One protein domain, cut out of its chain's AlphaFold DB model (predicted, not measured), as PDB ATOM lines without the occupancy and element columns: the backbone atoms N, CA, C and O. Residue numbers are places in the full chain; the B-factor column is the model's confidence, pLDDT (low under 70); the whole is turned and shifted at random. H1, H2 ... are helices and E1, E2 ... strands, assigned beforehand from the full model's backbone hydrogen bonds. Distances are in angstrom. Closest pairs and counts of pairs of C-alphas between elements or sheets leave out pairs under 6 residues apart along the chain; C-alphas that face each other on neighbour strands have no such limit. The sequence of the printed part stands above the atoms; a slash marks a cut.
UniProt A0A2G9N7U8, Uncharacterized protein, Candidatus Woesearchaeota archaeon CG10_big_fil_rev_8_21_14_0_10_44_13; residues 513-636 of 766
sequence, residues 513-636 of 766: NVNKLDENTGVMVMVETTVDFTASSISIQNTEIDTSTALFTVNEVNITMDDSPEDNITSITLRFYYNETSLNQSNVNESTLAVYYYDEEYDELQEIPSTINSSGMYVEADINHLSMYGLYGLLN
ATOM      1  N   ASN A 513      56.254 124.686 174.495       67.81
ATOM      2  CA  ASN A 513      55.411 125.150 175.591       67.81
ATOM      3  C   ASN A 513      54.173 125.823 174.991       67.81
ATOM      4  O   ASN A 513      54.276 126.885 174.366       67.81
ATOM      5  N   VAL A 514      53.014 125.188 175.151       73.00
ATOM      6  CA  VAL A 514      51.733 125.679 174.635       73.00
ATOM      7  C   VAL A 514      50.963 126.314 175.786       73.00
ATOM      8  O   VAL A 514      50.463 125.616 176.664       73.00
ATOM      9  N   ASN A 515      50.864 127.644 175.770       78.69
ATOM     10  CA  ASN A 515      50.153 128.407 176.792       78.69
ATOM     11  C   ASN A 515      48.796 128.866 176.243       78.69
ATOM     12  O   ASN A 515      48.750 129.580 175.237       78.69
ATOM     13  N   LYS A 516      47.704 128.521 176.932       82.56
ATOM     14  CA  LYS A 516      46.365 129.076 176.693       82.56
ATOM     15  C   LYS A 516      45.848 129.711 177.981       82.56
ATOM     16  O   LYS A 516      45.664 129.016 178.969       82.56
ATOM     17  N   LEU A 517      45.604 131.018 177.950       82.19
ATOM     18  CA  LEU A 517      44.826 131.739 178.959       82.19
ATOM     19  C   LEU A 517      43.391 131.873 178.445       82.19
ATOM     20  O   LEU A 517      43.210 132.218 177.274       82.19
ATOM     21  N   ASP A 518      42.397 131.637 179.298       80.50
ATOM     22  CA  ASP A 518      41.031 132.092 179.040       80.50
ATOM     23  C   ASP A 518      40.735 133.356 179.864       80.50
ATOM     24  O   ASP A 518      40.825 133.359 181.092       80.50
ATOM     25  N   GLU A 519      40.411 134.452 179.176       74.69
ATOM     26  CA  GLU A 519      40.187 135.767 179.794       74.69
ATOM     27  C   GLU A 519      38.886 135.834 180.615       74.69
ATOM     28  O   GLU A 519      38.736 136.740 181.431       74.69
ATOM     29  N   ASN A 520      37.956 134.887 180.426       70.19
ATOM     30  CA  ASN A 520      36.695 134.828 181.174       70.19
ATOM     31  C   ASN A 520      36.843 134.059 182.493       70.19
ATOM     32  O   ASN A 520      36.111 134.325 183.443       70.19
ATOM     33  N   THR A 521      37.761 133.089 182.532       71.62
ATOM     34  CA  THR A 521      37.944 132.180 183.674       71.62
ATOM     35  C   THR A 521      39.136 132.588 184.538       71.62
ATOM     36  O   THR A 521      39.155 132.309 185.730       71.62
ATOM     37  N   GLY A 522      40.135 133.264 183.958       75.19
ATOM     38  CA  GLY A 522      41.402 133.541 184.634       75.19
ATOM     39  C   GLY A 522      42.318 132.316 184.738       75.19
ATOM     40  O   GLY A 522      43.361 132.392 185.381       75.19
ATOM     41  N   VAL A 523      41.978 131.190 184.103       79.62
ATOM     42  CA  VAL A 523      42.818 129.987 184.108       79.62
ATOM     43  C   VAL A 523      43.777 130.001 182.922       79.62
ATOM     44  O   VAL A 523      43.375 130.133 181.762       79.62
ATOM     45  N   MET A 524      45.065 129.829 183.219       77.25
ATOM     46  CA  MET A 524      46.109 129.571 182.236       77.25
ATOM     47  C   MET A 524      46.524 128.102 182.293       77.25
ATOM     48  O   MET A 524      47.034 127.626 183.304       77.25
ATOM     49  N   VAL A 525      46.356 127.399 181.178       81.62
ATOM     50  CA  VAL A 525      46.893 126.054 180.965       81.62
ATOM     51  C   VAL A 525      48.231 126.195 180.248       81.62
ATOM     52  O   VAL A 525      48.294 126.773 179.159       81.62
ATOM     53  N   MET A 526      49.301 125.678 180.850       81.88
ATOM     54  CA  MET A 526      50.614 125.542 180.218       81.88
ATOM     55  C   MET A 526      50.889 124.057 179.993       81.88
ATOM     56  O   MET A 526      50.913 123.288 180.950       81.88
ATOM     57  N   VAL A 527      51.104 123.645 178.746       79.38
ATOM     58  CA  VAL A 527      51.458 122.256 178.412       79.38
ATOM     59  C   VAL A 527      52.889 122.208 177.897       79.38
ATOM     60  O   VAL A 527      53.205 122.890 176.918       79.38
ATOM     61  N   GLU A 528      53.738 121.381 178.511       78.88
ATOM     62  CA  GLU A 528      55.019 120.993 177.918       78.88
ATOM     63  C   GLU A 528      54.854 119.670 177.165       78.88
ATOM     64  O   GLU A 528      54.342 118.674 177.689       78.88
ATOM     65  N   THR A 529      55.291 119.666 175.909       73.81
ATOM     66  CA  THR A 529      55.082 118.558 174.974       73.81
ATOM     67  C   THR A 529      56.327 118.287 174.130       73.81
ATOM     68  O   THR A 529      57.132 119.176 173.830       73.81
ATOM     69  N   THR A 530      56.469 117.027 173.715       70.31
ATOM     70  CA  THR A 530      57.504 116.578 172.768       70.31
ATOM     71  C   THR A 530      57.048 116.617 171.304       70.31
ATOM     72  O   THR A 530      57.867 116.409 170.403       70.31
ATOM     73  N   VAL A 531      55.769 116.923 171.055       69.25
ATOM     74  CA  VAL A 531      55.167 117.091 169.723       69.25
ATOM     75  C   VAL A 531      54.554 118.485 169.562       69.25
ATOM     76  O   VAL A 531      53.931 119.015 170.480       69.25
ATOM     77  N   ASP A 532      54.733 119.071 168.379       67.00
ATOM     78  CA  ASP A 532      54.201 120.385 168.002       67.00
ATOM     79  C   ASP A 532      52.671 120.315 167.834       67.00
ATOM     80  O   ASP A 532      52.174 119.623 166.941       67.00
ATOM     81  N   PHE A 533      51.923 121.004 168.706       72.69
ATOM     82  CA  PHE A 533      50.466 121.139 168.622       72.69
ATOM     83  C   PHE A 533      50.023 122.584 168.892       72.69
ATOM     84  O   PHE A 533      50.693 123.351 169.585       72.69
ATOM     85  N   THR A 534      48.879 122.985 168.335       69.50
ATOM     86  CA  THR A 534      48.380 124.364 168.429       69.50
ATOM     87  C   THR A 534      47.461 124.571 169.631       69.50
ATOM     88  O   THR A 534      46.597 123.747 169.913       69.50
ATOM     89  N   ALA A 535      47.555 125.735 170.286       69.38
ATOM     90  CA  ALA A 535      46.727 126.104 171.448       69.38
ATOM     91  C   ALA A 535      45.199 126.060 171.204       69.38
ATOM     92  O   ALA A 535      44.422 126.067 172.155       69.38
ATOM     93  N   SER A 536      44.759 125.991 169.943       70.94
ATOM     94  CA  SER A 536      43.367 125.747 169.551       70.94
ATOM     95  C   SER A 536      42.836 124.366 169.949       70.94
ATOM     96  O   SER A 536      41.627 124.214 170.041       70.94
ATOM     97  N   SER A 537      43.714 123.377 170.144       77.06
ATOM     98  CA  SER A 537      43.337 121.998 170.486       77.06
ATOM     99  C   SER A 537      43.029 121.801 171.971       77.06
ATOM    100  O   SER A 537      42.556 120.732 172.332       77.06
ATOM    101  N   ILE A 538      43.287 122.805 172.821       81.38
ATOM    102  CA  ILE A 538      42.863 122.822 174.228       81.38
ATOM    103  C   ILE A 538      41.554 123.607 174.329       81.38
ATOM    104  O   ILE A 538      41.502 124.800 173.998       81.38
ATOM    105  N   SER A 539      40.511 122.973 174.847       84.06
ATOM    106  CA  SER A 539      39.247 123.602 175.218       84.06
ATOM    107  C   SER A 539      39.198 123.814 176.733       84.06
ATOM    108  O   SER A 539      39.669 122.981 177.500       84.06
ATOM    109  N   ILE A 540      38.674 124.964 177.152       85.31
ATOM    110  CA  ILE A 540      38.479 125.346 178.558       85.31
ATOM    111  C   ILE A 540      37.039 125.846 178.627       85.31
ATOM    112  O   ILE A 540      36.656 126.673 177.797       85.31
ATOM    113  N   GLN A 541      36.236 125.311 179.541       85.25
ATOM    114  CA  GLN A 541      34.823 125.663 179.682       85.25
ATOM    115  C   GLN A 541      34.485 125.818 181.164       85.25
ATOM    116  O   GLN A 541      34.704 124.883 181.932       85.25
ATOM    117  N   ASN A 542      33.923 126.963 181.563       80.19
ATOM    118  CA  ASN A 542      33.332 127.078 182.897       80.19
ATOM    119  C   ASN A 542      32.206 126.056 183.038       80.19
ATOM    120  O   ASN A 542      31.367 125.917 182.146       80.19
ATOM    121  N   THR A 543      32.208 125.364 184.167       78.38
ATOM    122  CA  THR A 543      31.138 124.470 184.613       78.38
ATOM    123  C   THR A 543      30.758 124.916 186.021       78.38
ATOM    124  O   THR A 543      31.613 125.430 186.729       78.38
ATOM    125  N   GLU A 544      29.489 124.779 186.398       71.62
ATOM    126  CA  GLU A 544      29.026 124.994 187.772       71.62
ATOM    127  C   GLU A 544      28.718 123.611 188.358       71.62
ATOM    128  O   GLU A 544      27.846 122.910 187.829       71.62
ATOM    129  N   ILE A 545      29.442 123.197 189.399       61.38
ATOM    130  CA  ILE A 545      29.187 121.952 190.132       61.38
ATOM    131  C   ILE A 545      28.446 122.283 191.434       61.38
ATOM    132  O   ILE A 545      28.941 123.020 192.282       61.38
ATOM    133  N   ASP A 546      27.269 121.692 191.636       56.50
ATOM    134  CA  ASP A 546      26.513 121.805 192.893       56.50
ATOM    135  C   ASP A 546      27.103 120.855 193.958       56.50
ATOM    136  O   ASP A 546      26.532 119.807 194.272       56.50
ATOM    137  N   THR A 547      28.310 121.164 194.458       53.31
ATOM    138  CA  THR A 547      28.946 120.375 195.529       53.31
ATOM    139  C   THR A 547      28.510 120.867 196.907       53.31
ATOM    140  O   THR A 547      28.723 122.014 197.289       53.31
ATOM    141  N   SER A 548      27.936 119.972 197.711       45.31
ATOM    142  CA  SER A 548      27.436 120.274 199.064       45.31
ATOM    143  C   SER A 548      28.537 120.315 200.142       45.31
ATOM    144  O   SER A 548      28.288 120.024 201.313       45.31
ATOM    145  N   THR A 549      29.773 120.639 199.754       57.16
ATOM    146  CA  THR A 549      30.948 120.587 200.640       57.16
ATOM    147  C   THR A 549      31.165 121.899 201.400       57.16
ATOM    148  O   THR A 549      30.634 122.946 201.045       57.16
ATOM    149  N   ALA A 550      31.977 121.862 202.460       64.50
ATOM    150  CA  ALA A 550      32.342 123.048 203.246       64.50
ATOM    151  C   ALA A 550      33.465 123.903 202.607       64.50
ATOM    152  O   ALA A 550      34.070 124.734 203.287       64.50
ATOM    153  N   LEU A 551      33.775 123.679 201.325       66.94
ATOM    154  CA  LEU A 551      34.783 124.412 200.557       66.94
ATOM    155  C   LEU A 551      34.110 125.506 199.723       66.94
ATOM    156  O   LEU A 551      33.063 125.269 199.126       66.94
ATOM    157  N   PHE A 552      34.715 126.691 199.633       79.06
ATOM    158  CA  PHE A 552      34.191 127.753 198.773       79.06
ATOM    159  C   PHE A 552      34.860 127.709 197.391       79.06
ATOM    160  O   PHE A 552      36.076 127.902 197.285       79.06
ATOM    161  N   THR A 553      34.074 127.510 196.328       81.12
ATOM    162  CA  THR A 553      34.539 127.589 194.933       81.12
ATOM    163  C   THR A 553      34.968 129.012 194.572       81.12
ATOM    164  O   THR A 553      34.153 129.934 194.533       81.12
ATOM    165  N   VAL A 554      36.240 129.195 194.218       77.56
ATOM    166  CA  VAL A 554      36.763 130.440 193.623       77.56
ATOM    167  C   VAL A 554      36.719 130.379 192.090       77.56
ATOM    168  O   VAL A 554      36.576 131.411 191.432       77.56
ATOM    169  N   ASN A 555      36.856 129.185 191.502       81.25
ATOM    170  CA  ASN A 555      36.793 128.962 190.054       81.25
ATOM    171  C   ASN A 555      36.586 127.474 189.725       81.25
ATOM    172  O   ASN A 555      37.168 126.639 190.411       81.25
ATOM    173  N   GLU A 556      35.875 127.146 188.645       86.31
ATOM    174  CA  GLU A 556      35.670 125.772 188.147       86.31
ATOM    175  C   GLU A 556      35.771 125.738 186.613       86.31
ATOM    176  O   GLU A 556      35.051 126.449 185.904       86.31
ATOM    177  N   VAL A 557      36.669 124.899 186.080       87.38
ATOM    178  CA  VAL A 557      36.890 124.719 184.639       87.38
ATOM    179  C   VAL A 557      36.974 123.247 184.243       87.38
ATOM    180  O   VAL A 557      37.740 122.460 184.794       87.38
ATOM    181  N   ASN A 558      36.241 122.884 183.197       88.81
ATOM    182  CA  ASN A 558      36.412 121.631 182.477       88.81
ATOM    183  C   ASN A 558      37.458 121.829 181.366       88.81
ATOM    184  O   ASN A 558      37.313 122.729 180.528       88.81
ATOM    185  N   ILE A 559      38.521 121.015 181.375       86.50
ATOM    186  CA  ILE A 559      39.630 121.094 180.419       86.50
ATOM    187  C   ILE A 559      39.617 119.843 179.539       86.50
ATOM    188  O   ILE A 559      39.849 118.736 180.010       86.50
ATOM    189  N   THR A 560      39.390 120.031 178.240       86.69
ATOM    190  CA  THR A 560      39.301 118.950 177.241       86.69
ATOM    191  C   THR A 560      40.254 119.197 176.073       86.69
ATOM    192  O   THR A 560      40.632 120.339 175.799       86.69
ATOM    193  N   MET A 561      40.660 118.136 175.373       84.50
ATOM    194  CA  MET A 561      41.574 118.212 174.227       84.50
ATOM    195  C   MET A 561      41.055 117.384 173.044       84.50
ATOM    196  O   MET A 561      40.489 116.313 173.237       84.50
ATOM    197  N   ASP A 562      41.261 117.867 171.815       80.31
ATOM    198  CA  ASP A 562      40.858 117.154 170.592       80.31
ATOM    199  C   ASP A 562      41.734 115.900 170.334       80.31
ATOM    200  O   ASP A 562      42.784 116.004 169.693       80.31
ATOM    201  N   ASP A 563      41.275 114.728 170.795       62.72
ATOM    202  CA  ASP A 563      41.424 113.354 170.246       62.72
ATOM    203  C   ASP A 563      42.817 112.807 169.806       62.72
ATOM    204  O   ASP A 563      42.893 111.670 169.334       62.72
ATOM    205  N   SER A 564      43.922 113.567 169.875       56.81
ATOM    206  CA  SER A 564      45.100 113.293 169.024       56.81
ATOM    207  C   SER A 564      46.511 113.373 169.640       56.81
ATOM    208  O   SER A 564      47.427 112.936 168.928       56.81
ATOM    209  N   PRO A 565      46.767 113.903 170.859       63.06
ATOM    210  CA  PRO A 565      48.127 113.820 171.404       63.06
ATOM    211  C   PRO A 565      48.278 113.457 172.895       63.06
ATOM    212  O   PRO A 565      49.408 113.560 173.364       63.06
ATOM    213  N   GLU A 566      47.243 113.015 173.625       64.44
ATOM    214  CA  GLU A 566      47.324 112.744 175.085       64.44
ATOM    215  C   GLU A 566      48.552 111.902 175.494       64.44
ATOM    216  O   GLU A 566      49.315 112.317 176.365       64.44
ATOM    217  N   ASP A 567      48.840 110.812 174.767       72.25
ATOM    218  CA  ASP A 567      50.026 109.941 174.927       72.25
ATOM    219  C   ASP A 567      51.403 110.660 174.863       72.25
ATOM    220  O   ASP A 567      52.436 110.049 175.149       72.25
ATOM    221  N   ASN A 568      51.461 111.924 174.424       74.12
ATOM    222  CA  ASN A 568      52.697 112.683 174.163       74.12
ATOM    223  C   ASN A 568      52.889 113.893 175.096       74.12
ATOM    224  O   ASN A 568      53.906 114.593 174.991       74.12
ATOM    225  N   ILE A 569      51.921 114.150 175.979       77.94
ATOM    226  CA  ILE A 569      51.983 115.200 176.997       77.94
ATOM    227  C   ILE A 569      53.013 114.786 178.055       77.94
ATOM    228  O   ILE A 569      52.915 113.705 178.632       77.94
ATOM    229  N   THR A 570      54.020 115.627 178.307       80.50
ATOM    230  CA  THR A 570      55.047 115.338 179.329       80.50
ATOM    231  C   THR A 570      54.738 115.962 180.684       80.50
ATOM    232  O   THR A 570      55.117 115.395 181.707       80.50
ATOM    233  N   SER A 571      54.035 117.094 180.687       83.81
ATOM    234  CA  SER A 571      53.453 117.728 181.870       83.81
ATOM    235  C   SER A 571      52.409 118.759 181.441       83.81
ATOM    236  O   SER A 571      52.511 119.366 180.369       83.81
ATOM    237  N   ILE A 572      51.412 118.975 182.295       89.50
ATOM    238  CA  ILE A 572      50.525 120.136 182.228       89.50
ATOM    239  C   ILE A 572      50.630 120.839 183.576       89.50
ATOM    240  O   ILE A 572      50.406 120.212 184.606       89.50
ATOM    241  N   THR A 573      50.921 122.134 183.563       93.25
ATOM    242  CA  THR A 573      50.833 122.985 184.748       93.25
ATOM    243  C   THR A 573      49.612 123.883 184.588       93.25
ATOM    244  O   THR A 573      49.548 124.708 183.666       93.25
ATOM    245  N   LEU A 574      48.632 123.732 185.475       92.94
ATOM    246  CA  LEU A 574      47.522 124.671 185.604       92.94
ATOM    247  C   LEU A 574      47.964 125.884 186.419       92.94
ATOM    248  O   LEU A 574      48.710 125.744 187.386       92.94
ATOM    249  N   ARG A 575      47.455 127.064 186.062       94.44
ATOM    250  CA  ARG A 575      47.509 128.283 186.876       94.44
ATOM    251  C   ARG A 575      46.129 128.909 186.964       94.44
ATOM    252  O   ARG A 575      45.633 129.445 185.975       94.44
ATOM    253  N   PHE A 576      45.543 128.873 188.151       92.69
ATOM    254  CA  PHE A 576      44.316 129.593 188.466       92.69
ATOM    255  C   PHE A 576      44.692 130.978 188.983       92.69
ATOM    256  O   PHE A 576      45.193 131.090 190.104       92.69
ATOM    257  N   TYR A 577      44.489 132.023 188.177       91.94
ATOM    258  CA  TYR A 577      44.647 133.396 188.651       91.94
ATOM    259  C   TYR A 577      43.401 133.818 189.430       91.94
ATOM    260  O   TYR A 577      42.277 133.679 188.950       91.94
ATOM    261  N   TYR A 578      43.614 134.363 190.622       91.19
ATOM    262  CA  TYR A 578      42.577 134.961 191.457       91.19
ATOM    263  C   TYR A 578      42.778 136.478 191.537       91.19
ATOM    264  O   TYR A 578      43.714 137.045 190.971       91.19
ATOM    265  N   ASN A 579      41.877 137.165 192.235       89.44
ATOM    266  CA  ASN A 579      42.078 138.559 192.601       89.44
ATOM    267  C   ASN A 579      41.593 138.800 194.035       89.44
ATOM    268  O   ASN A 579      40.604 138.213 194.475       89.44
ATOM    269  N   GLU A 580      42.289 139.690 194.733       86.81
ATOM    270  CA  GLU A 580      42.056 140.036 196.139       86.81
ATOM    271  C   GLU A 580      40.612 140.504 196.407       86.81
ATOM    272  O   GLU A 580      40.017 140.140 197.418       86.81
ATOM    273  N   THR A 581      39.992 141.232 195.466       81.88
ATOM    274  CA  THR A 581      38.592 141.678 195.599       81.88
ATOM    275  C   THR A 581      37.622 140.497 195.657       81.88
ATOM    276  O   THR A 581      36.723 140.506 196.492       81.88
ATOM    277  N   SER A 582      37.798 139.479 194.809       79.69
ATOM    278  CA  SER A 582      36.940 138.286 194.818       79.69
ATOM    279  C   SER A 582      37.160 137.421 196.057       79.69
ATOM    280  O   SER A 582      36.178 136.981 196.643       79.69
ATOM    281  N   LEU A 583      38.407 137.235 196.512       88.06
ATOM    282  CA  LEU A 583      38.672 136.508 197.765       88.06
ATOM    283  C   LEU A 583      38.018 137.204 198.965       88.06
ATOM    284  O   LEU A 583      37.331 136.553 199.746       88.06
ATOM    285  N   ASN A 584      38.147 138.530 199.060       83.81
ATOM    286  CA  ASN A 584      37.540 139.319 200.133       83.81
ATOM    287  C   ASN A 584      36.002 139.355 200.044       83.81
ATOM    288  O   ASN A 584      35.334 139.344 201.072       83.81
ATOM    289  N   GLN A 585      35.418 139.360 198.839       80.56
ATOM    290  CA  GLN A 585      33.959 139.276 198.643       80.56
ATOM    291  C   GLN A 585      33.384 137.907 199.023       80.56
ATOM    292  O   GLN A 585      32.290 137.844 199.580       80.56
ATOM    293  N   SER A 586      34.117 136.830 198.740       83.12
ATOM    294  CA  SER A 586      33.775 135.463 199.145       83.12
ATOM    295  C   SER A 586      34.181 135.134 200.585       83.12
ATOM    296  O   SER A 586      33.866 134.054 201.069       83.12
ATOM    297  N   ASN A 587      34.894 136.043 201.259       89.25
ATOM    298  CA  ASN A 587      35.532 135.835 202.556       89.25
ATOM    299  C   ASN A 587      36.408 134.559 202.622       89.25
ATOM    300  O   ASN A 587      36.344 133.800 203.586       89.25
ATOM    301  N   VAL A 588      37.223 134.310 201.592       91.06
ATOM    302  CA  VAL A 588      38.112 133.135 201.490       91.06
ATOM    303  C   VAL A 588      39.530 133.477 201.947       91.06
ATOM    304  O   VAL A 588      40.070 134.528 201.600       91.06
ATOM    305  N   ASN A 589      40.157 132.570 202.697       91.12
ATOM    306  CA  ASN A 589      41.537 132.706 203.147       91.12
ATOM    307  C   ASN A 589      42.517 132.328 202.024       91.12
ATOM    308  O   ASN A 589      42.637 131.153 201.668       91.12
ATOM    309  N   GLU A 590      43.267 133.310 201.511       94.44
ATOM    310  CA  GLU A 590      44.248 133.118 200.432       94.44
ATOM    311  C   GLU A 590      45.253 131.989 200.724       94.44
ATOM    312  O   GLU A 590      45.581 131.209 199.834       94.44
ATOM    313  N   SER A 591      45.704 131.849 201.977       94.62
ATOM    314  CA  SER A 591      46.690 130.830 202.373       94.62
ATOM    315  C   SER A 591      46.156 129.391 202.362       94.62
ATOM    316  O   SER A 591      46.937 128.454 202.508       94.62
ATOM    317  N   THR A 592      44.845 129.215 202.168       95.06
ATOM    318  CA  THR A 592      44.161 127.910 202.103       95.06
ATOM    319  C   THR A 592      43.749 127.519 200.683       95.06
ATOM    320  O   THR A 592      43.072 126.511 200.501       95.06
ATOM    321  N   LEU A 593      44.131 128.313 199.675       95.56
ATOM    322  CA  LEU A 593      43.762 128.070 198.285       95.56
ATOM    323  C   LEU A 593      44.506 126.860 197.702       95.56
ATOM    324  O   LEU A 593      45.725 126.899 197.532       95.56
ATOM    325  N   ALA A 594      43.759 125.825 197.323       96.56
ATOM    326  CA  ALA A 594      44.289 124.618 196.693       96.56
ATOM    327  C   ALA A 594      43.510 124.257 195.419       96.56
ATOM    328  O   ALA A 594      42.332 124.594 195.253       96.56
ATOM    329  N   VAL A 595      44.191 123.576 194.495       95.56
ATOM    330  CA  VAL A 595      43.578 123.044 193.270       95.56
ATOM    331  C   VAL A 595      43.033 121.649 193.547       95.56
ATOM    332  O   VAL A 595      43.772 120.774 193.991       95.56
ATOM    333  N   TYR A 596      41.763 121.430 193.224       96.06
ATOM    334  CA  TYR A 596      41.105 120.126 193.283       96.06
ATOM    335  C   TYR A 596      40.728 119.672 191.870       96.06
ATOM    336  O   TYR A 596      40.534 120.500 190.974       96.06
ATOM    337  N   TYR A 597      40.579 118.362 191.680       95.06
ATOM    338  CA  TYR A 597      39.887 117.781 190.528       95.06
ATOM    339  C   TYR A 597      38.649 117.014 190.986       95.06
ATOM    340  O   TYR A 597      38.589 116.551 192.124       95.06
ATOM    341  N   TYR A 598      37.659 116.897 190.107       92.50
ATOM    342  CA  TYR A 598      36.526 116.000 190.312       92.50
ATOM    343  C   TYR A 598      36.889 114.603 189.797       92.50
ATOM    344  O   TYR A 598      37.320 114.457 188.647       92.50
ATOM    345  N   ASP A 599      36.749 113.592 190.654       91.38
ATOM    346  CA  ASP A 599      37.050 112.200 190.327       91.38
ATOM    347  C   ASP A 599      35.765 111.440 189.959       91.38
ATOM    348  O   ASP A 599      34.959 111.068 190.817       91.38
ATOM    349  N   GLU A 600      35.578 111.207 188.656       84.81
ATOM    350  CA  GLU A 600      34.404 110.526 188.096       84.81
ATOM    351  C   GLU A 600      34.265 109.047 188.527       84.81
ATOM    352  O   GLU A 600      33.198 108.466 188.318       84.81
ATOM    353  N   GLU A 601      35.295 108.408 189.114       88.25
ATOM    354  CA  GLU A 601      35.164 107.046 189.670       88.25
ATOM    355  C   GLU A 601      34.514 107.048 191.069       88.25
ATOM    356  O   GLU A 601      33.849 106.069 191.426       88.25
ATOM    357  N   TYR A 602      34.650 108.142 191.833       86.81
ATOM    358  CA  TYR A 602      34.221 108.225 193.241       86.81
ATOM    359  C   TYR A 602      33.110 109.252 193.522       86.81
ATOM    360  O   TYR A 602      32.496 109.160 194.581       86.81
ATOM    361  N   ASP A 603      32.805 110.164 192.587       86.12
ATOM    362  CA  ASP A 603      31.848 111.280 192.767       86.12
ATOM    363  C   ASP A 603      32.294 112.270 193.871       86.12
ATOM    364  O   ASP A 603      31.495 112.814 194.632       86.12
ATOM    365  N   GLU A 604      33.611 112.493 193.973       88.19
ATOM    366  CA  GLU A 604      34.258 113.299 195.019       88.19
ATOM    367  C   GLU A 604      35.245 114.331 194.438       88.19
ATOM    368  O   GLU A 604      35.850 114.126 193.384       88.19
ATOM    369  N   LEU A 605      35.457 115.439 195.162       91.31
ATOM    370  CA  LEU A 605      36.555 116.378 194.905       91.31
ATOM    371  C   LEU A 605      37.837 115.900 195.598       91.31
ATOM    372  O   LEU A 605      37.856 115.693 196.810       91.31
ATOM    373  N   GLN A 606      38.927 115.793 194.840       94.88
ATOM    374  CA  GLN A 606      40.227 115.306 195.300       94.88
ATOM    375  C   GLN A 606      41.290 116.412 195.183       94.88
ATOM    376  O   GLN A 606      41.464 117.014 194.121       94.88
ATOM    377  N   GLU A 607      42.002 116.702 196.276       95.44
ATOM    378  CA  GLU A 607      43.028 117.758 196.333       95.44
ATOM    379  C   GLU A 607      44.299 117.357 195.563       95.44
ATOM    380  O   GLU A 607      44.795 116.233 195.689       95.44
ATOM    381  N   ILE A 608      44.872 118.291 194.799       95.31
ATOM    382  CA  ILE A 608      46.156 118.124 194.110       95.31
ATOM    383  C   ILE A 608      47.228 118.990 194.787       95.31
ATOM    384  O   ILE A 608      47.005 120.188 194.992       95.31
ATOM    385  N   PRO A 609      48.434 118.438 195.053       96.00
ATOM    386  CA  PRO A 609      49.588 119.207 195.506       96.00
ATOM    387  C   PRO A 609      49.835 120.440 194.631       96.00
ATOM    388  O   PRO A 609      50.241 120.343 193.472       96.00
ATOM    389  N   SER A 610      49.579 121.608 195.210       96.69
ATOM    390  CA  SER A 610      49.547 122.892 194.518       96.69
ATOM    391  C   SER A 610      50.340 123.952 195.289       96.69
ATOM    392  O   SER A 610      50.684 123.777 196.458       96.69
ATOM    393  N   THR A 611      50.745 125.022 194.603       96.56
ATOM    394  CA  THR A 611      51.617 126.077 195.139       96.56
ATOM    395  C   THR A 611      50.979 127.445 194.938       96.56
ATOM    396  O   THR A 611      50.753 127.877 193.808       96.56
ATOM    397  N   ILE A 612      50.719 128.140 196.044       96.31
ATOM    398  CA  ILE A 612      50.174 129.502 196.063       96.31
ATOM    399  C   ILE A 612      51.303 130.503 195.788       96.31
ATOM    400  O   ILE A 612      52.375 130.434 196.396       96.31
ATOM    401  N   ASN A 613      51.065 131.459 194.893       94.94
ATOM    402  CA  ASN A 613      51.971 132.564 194.600       94.94
ATOM    403  C   ASN A 613      51.243 133.907 194.741       94.94
ATOM    404  O   ASN A 613      50.862 134.532 193.748       94.94
ATOM    405  N   SER A 614      51.120 134.386 195.980       92.38
ATOM    406  CA  SER A 614      50.488 135.666 196.330       92.38
ATOM    407  C   SER A 614      51.055 136.862 195.565       92.38
ATOM    408  O   SER A 614      50.318 137.726 195.104       92.38
ATOM    409  N   SER A 615      52.372 136.886 195.319       90.69
ATOM    410  CA  SER A 615      53.008 137.955 194.531       90.69
ATOM    411  C   SER A 615      52.638 137.927 193.040       90.69
ATOM    412  O   SER A 615      52.923 138.897 192.334       90.69
ATOM    413  N   GLY A 616      52.069 136.825 192.544       88.19
ATOM    414  CA  GLY A 616      51.517 136.687 191.198       88.19
ATOM    415  C   GLY A 616      49.987 136.607 191.148       88.19
ATOM    416  O   GLY A 616      49.445 136.619 190.045       88.19
ATOM    417  N   MET A 617      49.315 136.526 192.305       93.56
ATOM    418  CA  MET A 617      47.885 136.228 192.466       93.56
ATOM    419  C   MET A 617      47.431 134.984 191.680       93.56
ATOM    420  O   MET A 617      46.455 135.029 190.932       93.56
ATOM    421  N   TYR A 618      48.163 133.873 191.813       94.31
ATOM    422  CA  TYR A 618      47.743 132.583 191.257       94.31
ATOM    423  C   TYR A 618      48.112 131.399 192.148       94.31
ATOM    424  O   TYR A 618      49.077 131.460 192.909       94.31
ATOM    425  N   VAL A 619      47.376 130.298 191.994       94.31
ATOM    426  CA  VAL A 619      47.775 128.968 192.475       94.31
ATOM    427  C   VAL A 619      48.150 128.108 191.274       94.31
ATOM    428  O   VAL A 619      47.440 128.117 190.266       94.31
ATOM    429  N   GLU A 620      49.273 127.391 191.360       95.94
ATOM    430  CA  GLU A 620      49.737 126.477 190.313       95.94
ATOM    431  C   GLU A 620      49.778 125.011 190.753       95.94
ATOM    432  O   GLU A 620      50.104 124.714 191.901       95.94
ATOM    433  N   ALA A 621      49.440 124.099 189.841       95.62
ATOM    434  CA  ALA A 621      49.403 122.656 190.082       95.62
ATOM    435  C   ALA A 621      49.873 121.888 188.840       95.62
ATOM    436  O   ALA A 621      49.432 122.190 187.729       95.62
ATOM    437  N   ASP A 622      50.727 120.881 189.028       94.19
ATOM    438  CA  ASP A 622      51.125 119.958 187.962       94.19
ATOM    439  C   ASP A 622      50.150 118.774 187.912       94.19
ATOM    440  O   ASP A 622      50.006 118.034 188.886       94.19
ATOM    441  N   ILE A 623      49.489 118.584 186.767       92.62
ATOM    442  CA  ILE A 623      48.465 117.553 186.554       92.62
ATOM    443  C   ILE A 623      48.931 116.506 185.532       92.62
ATOM    444  O   ILE A 623      49.747 116.774 184.645       92.62
ATOM    445  N   ASN A 624      48.405 115.288 185.664       88.50
ATOM    446  CA  ASN A 624      48.801 114.105 184.887       88.50
ATOM    447  C   ASN A 624      47.691 113.540 183.978       88.50
ATOM    448  O   ASN A 624      47.933 112.557 183.280       88.50
ATOM    449  N   HIS A 625      46.498 114.131 183.998       86.81
ATOM    450  CA  HIS A 625      45.333 113.738 183.205       86.81
ATOM    451  C   HIS A 625      44.473 114.974 182.886       86.81
ATOM    452  O   HIS A 625      44.708 116.054 183.432       86.81
ATOM    453  N   LEU A 626      43.479 114.842 182.008       89.19
ATOM    454  CA  LEU A 626      42.474 115.881 181.764       89.19
ATOM    455  C   LEU A 626      41.184 115.531 182.514       89.19
ATOM    456  O   LEU A 626      40.774 114.375 182.520       89.19
ATOM    457  N   SER A 627      40.588 116.527 183.171       92.12
ATOM    458  CA  SER A 627      39.359 116.417 183.963       92.12
ATOM    459  C   SER A 627      38.760 117.819 184.176       92.12
ATOM    460  O   SER A 627      39.229 118.820 183.615       92.12
ATOM    461  N   MET A 628      37.724 117.889 185.003       91.38
ATOM    462  CA  MET A 628      37.205 119.103 185.606       91.38
ATOM    463  C   MET A 628      38.020 119.460 186.856       91.38
ATOM    464  O   MET A 628      38.193 118.640 187.757       91.38
ATOM    465  N   TYR A 629      38.525 120.692 186.893       94.31
ATOM    466  CA  TYR A 629      39.403 121.221 187.932       94.31
ATOM    467  C   TYR A 629      38.825 122.502 188.523       94.31
ATOM    468  O   TYR A 629      38.289 123.335 187.789       94.31
ATOM    469  N   GLY A 630      39.003 122.712 189.825       92.88
ATOM    470  CA  GLY A 630      38.601 123.953 190.480       92.88
ATOM    471  C   GLY A 630      39.626 124.471 191.481       92.88
ATOM    472  O   GLY A 630      40.455 123.722 191.999       92.88
ATOM    473  N   LEU A 631      39.557 125.776 191.736       94.44
ATOM    474  CA  LEU A 631      40.277 126.449 192.808       94.44
ATOM    475  C   LEU A 631      39.313 126.638 193.978       94.44
ATOM    476  O   LEU A 631      38.303 127.329 193.828       94.44
ATOM    477  N   TYR A 632      39.649 126.069 195.130       94.62
ATOM    478  CA  TYR A 632      38.830 126.126 196.339       94.62
ATOM    479  C   TYR A 632      39.655 126.657 197.510       94.62
ATOM    480  O   TYR A 632      40.881 126.543 197.513       94.62
ATOM    481  N   GLY A 633      38.984 127.215 198.515       92.25
ATOM    482  CA  GLY A 633      39.609 127.603 199.777       92.25
ATOM    483  C   GLY A 633      38.638 127.535 200.950       92.25
ATOM    484  O   GLY A 633      37.422 127.407 200.775       92.25
ATOM    485  N   LEU A 634      39.188 127.633 202.158       90.75
ATOM    486  CA  LEU A 634      38.415 127.765 203.388       90.75
ATOM    487  C   LEU A 634      37.996 129.223 203.585       90.75
ATOM    488  O   LEU A 634      38.728 130.152 203.232       90.75
ATOM    489  N   LEU A 635      36.834 129.431 204.199       89.62
ATOM    490  CA  LEU A 635      36.421 130.761 204.634       89.62
ATOM    491  C   LEU A 635      37.345 131.273 205.750       89.62
ATOM    492  O   LEU A 635      37.768 130.495 206.610       89.62
ATOM    493  N   ASN A 636      37.593 132.584 205.803       82.12
ATOM    494  CA  ASN A 636      38.032 133.196 207.054       82.12
ATOM    495  C   ASN A 636      36.847 133.100 208.023       82.12
ATOM    496  O   ASN A 636      35.863 133.831 207.891       82.12
TER     497      ASN A 636
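AT A GLANCE: This is residues 513 to 636 of the 766 residues of an uncharacterized protein of Candidatus Woesearchaeota archaeon CG10_big_fil_rev_8_21_14_0_10_44_13 (UniProt A0A2G9N7U8). Two five-stranded sheets, both strongly twisted, lie face to face as a sandwich, their strands crossed at 37 degrees. Along one side of the sandwich the edge strands E1 and E3 come near each other at one point, along the other E7 runs on into E8 from sheet to sheet, and a small helix, H1, sits at one end, on neither sheet. The printed part has 124 residues, with the named elements in the order E1 E2 E3 E4 E5 H1 E6 E7 E8 E9 E10; the sheets run E1 E2 E5 E9 E8 and E3 E4 E10 E6 E7, both antiparallel throughout. The class is mostly strand, and the whole is compact and rounded, with a radius of gyration of the C-alphas of 14.4 A and spans of 44 by 35 by 24 A.

HOW THE PARTS SIT: Begin in the first sheet with E5, residues 569 to 577, an inner strand. Its neighbour E2, residues 523 to 529, is antiparallel to it at 164 degrees, and there you will find N 524 and O 575 2.8 A apart, within hydrogen-bond range. The edge strand E1, residues 513 to 517, forms a hairpin with E2, where N 514 and O 527 are 2.9 A apart. On the other side of E5 look for E9, residues 618 to 623, with N 574 and O 621 at 2.8 A; E9 forms a hairpin with the edge strand E8, residues 610 to 613, where N 611 and O 620 are 2.8 A apart. Now turn to the second sheet. E4, residues 552 to 561, forms a hairpin with the edge strand E3, residues 538 to 542, where N 539 and O 560 are 2.8 A apart. E10, residues 628 to 633, is antiparallel to E4 at 160 degrees, with N 554 and O 631 at 2.8 A. Beside E10 is E6, residues 594 to 599, with N 596 and O 630 at 2.9 A, and E6 forms a hairpin with the edge strand E7, residues 604 to 608, where N 597 and O 606 are 2.9 A apart. The parts of the two sheets that face each other are 10.1 A centre to centre, their best planes 16 degrees apart. The closest C-alphas of E6 and E8 are those of Ala 594 and Ser 610, 5.9 A apart. E7 runs on into E8 at 60 degrees. H1, residues 580 to 585, has its closest C-alpha to E4 at Leu 583, 7.6 A from that of Val 554; each O i to N i+4 pair of H1 is within hydrogen-bond range.

IN THESE COORDINATES: Find C-alpha 513 at (55.411, 125.150, 175.591), where E1 begins; E2 after it is 19.1 A from first to last C-alpha. E3 is 13.6 A long, and E4, the longest strand by residues, runs 27.4 A from C-alpha 552 at (34.191, 127.753, 198.773). E5 spans 22.8 A and H1 8.5 A. E6 spans 15.7 A, E7 12.9 A, E8 10.0 A and E9 15.8 A; E10 runs 16.7 A and ends at C-alpha 633 at (39.609, 127.603, 199.777).

THE WHOLE: The two C-alphas farthest apart are those of Asp 532 and Asn 636, 44.2 A. The printed part has no cut, and none of its links is long; the chain changes sheet at the links E2 to E3, E4 to E5, E5 to E6, E7 to E8 and E9 to E10. The mean pLDDT of the printed part is 83.4; look for values under 70 at residue 513, residues 531 to 532, 534 to 535, 545 to 551 and 563 to 566.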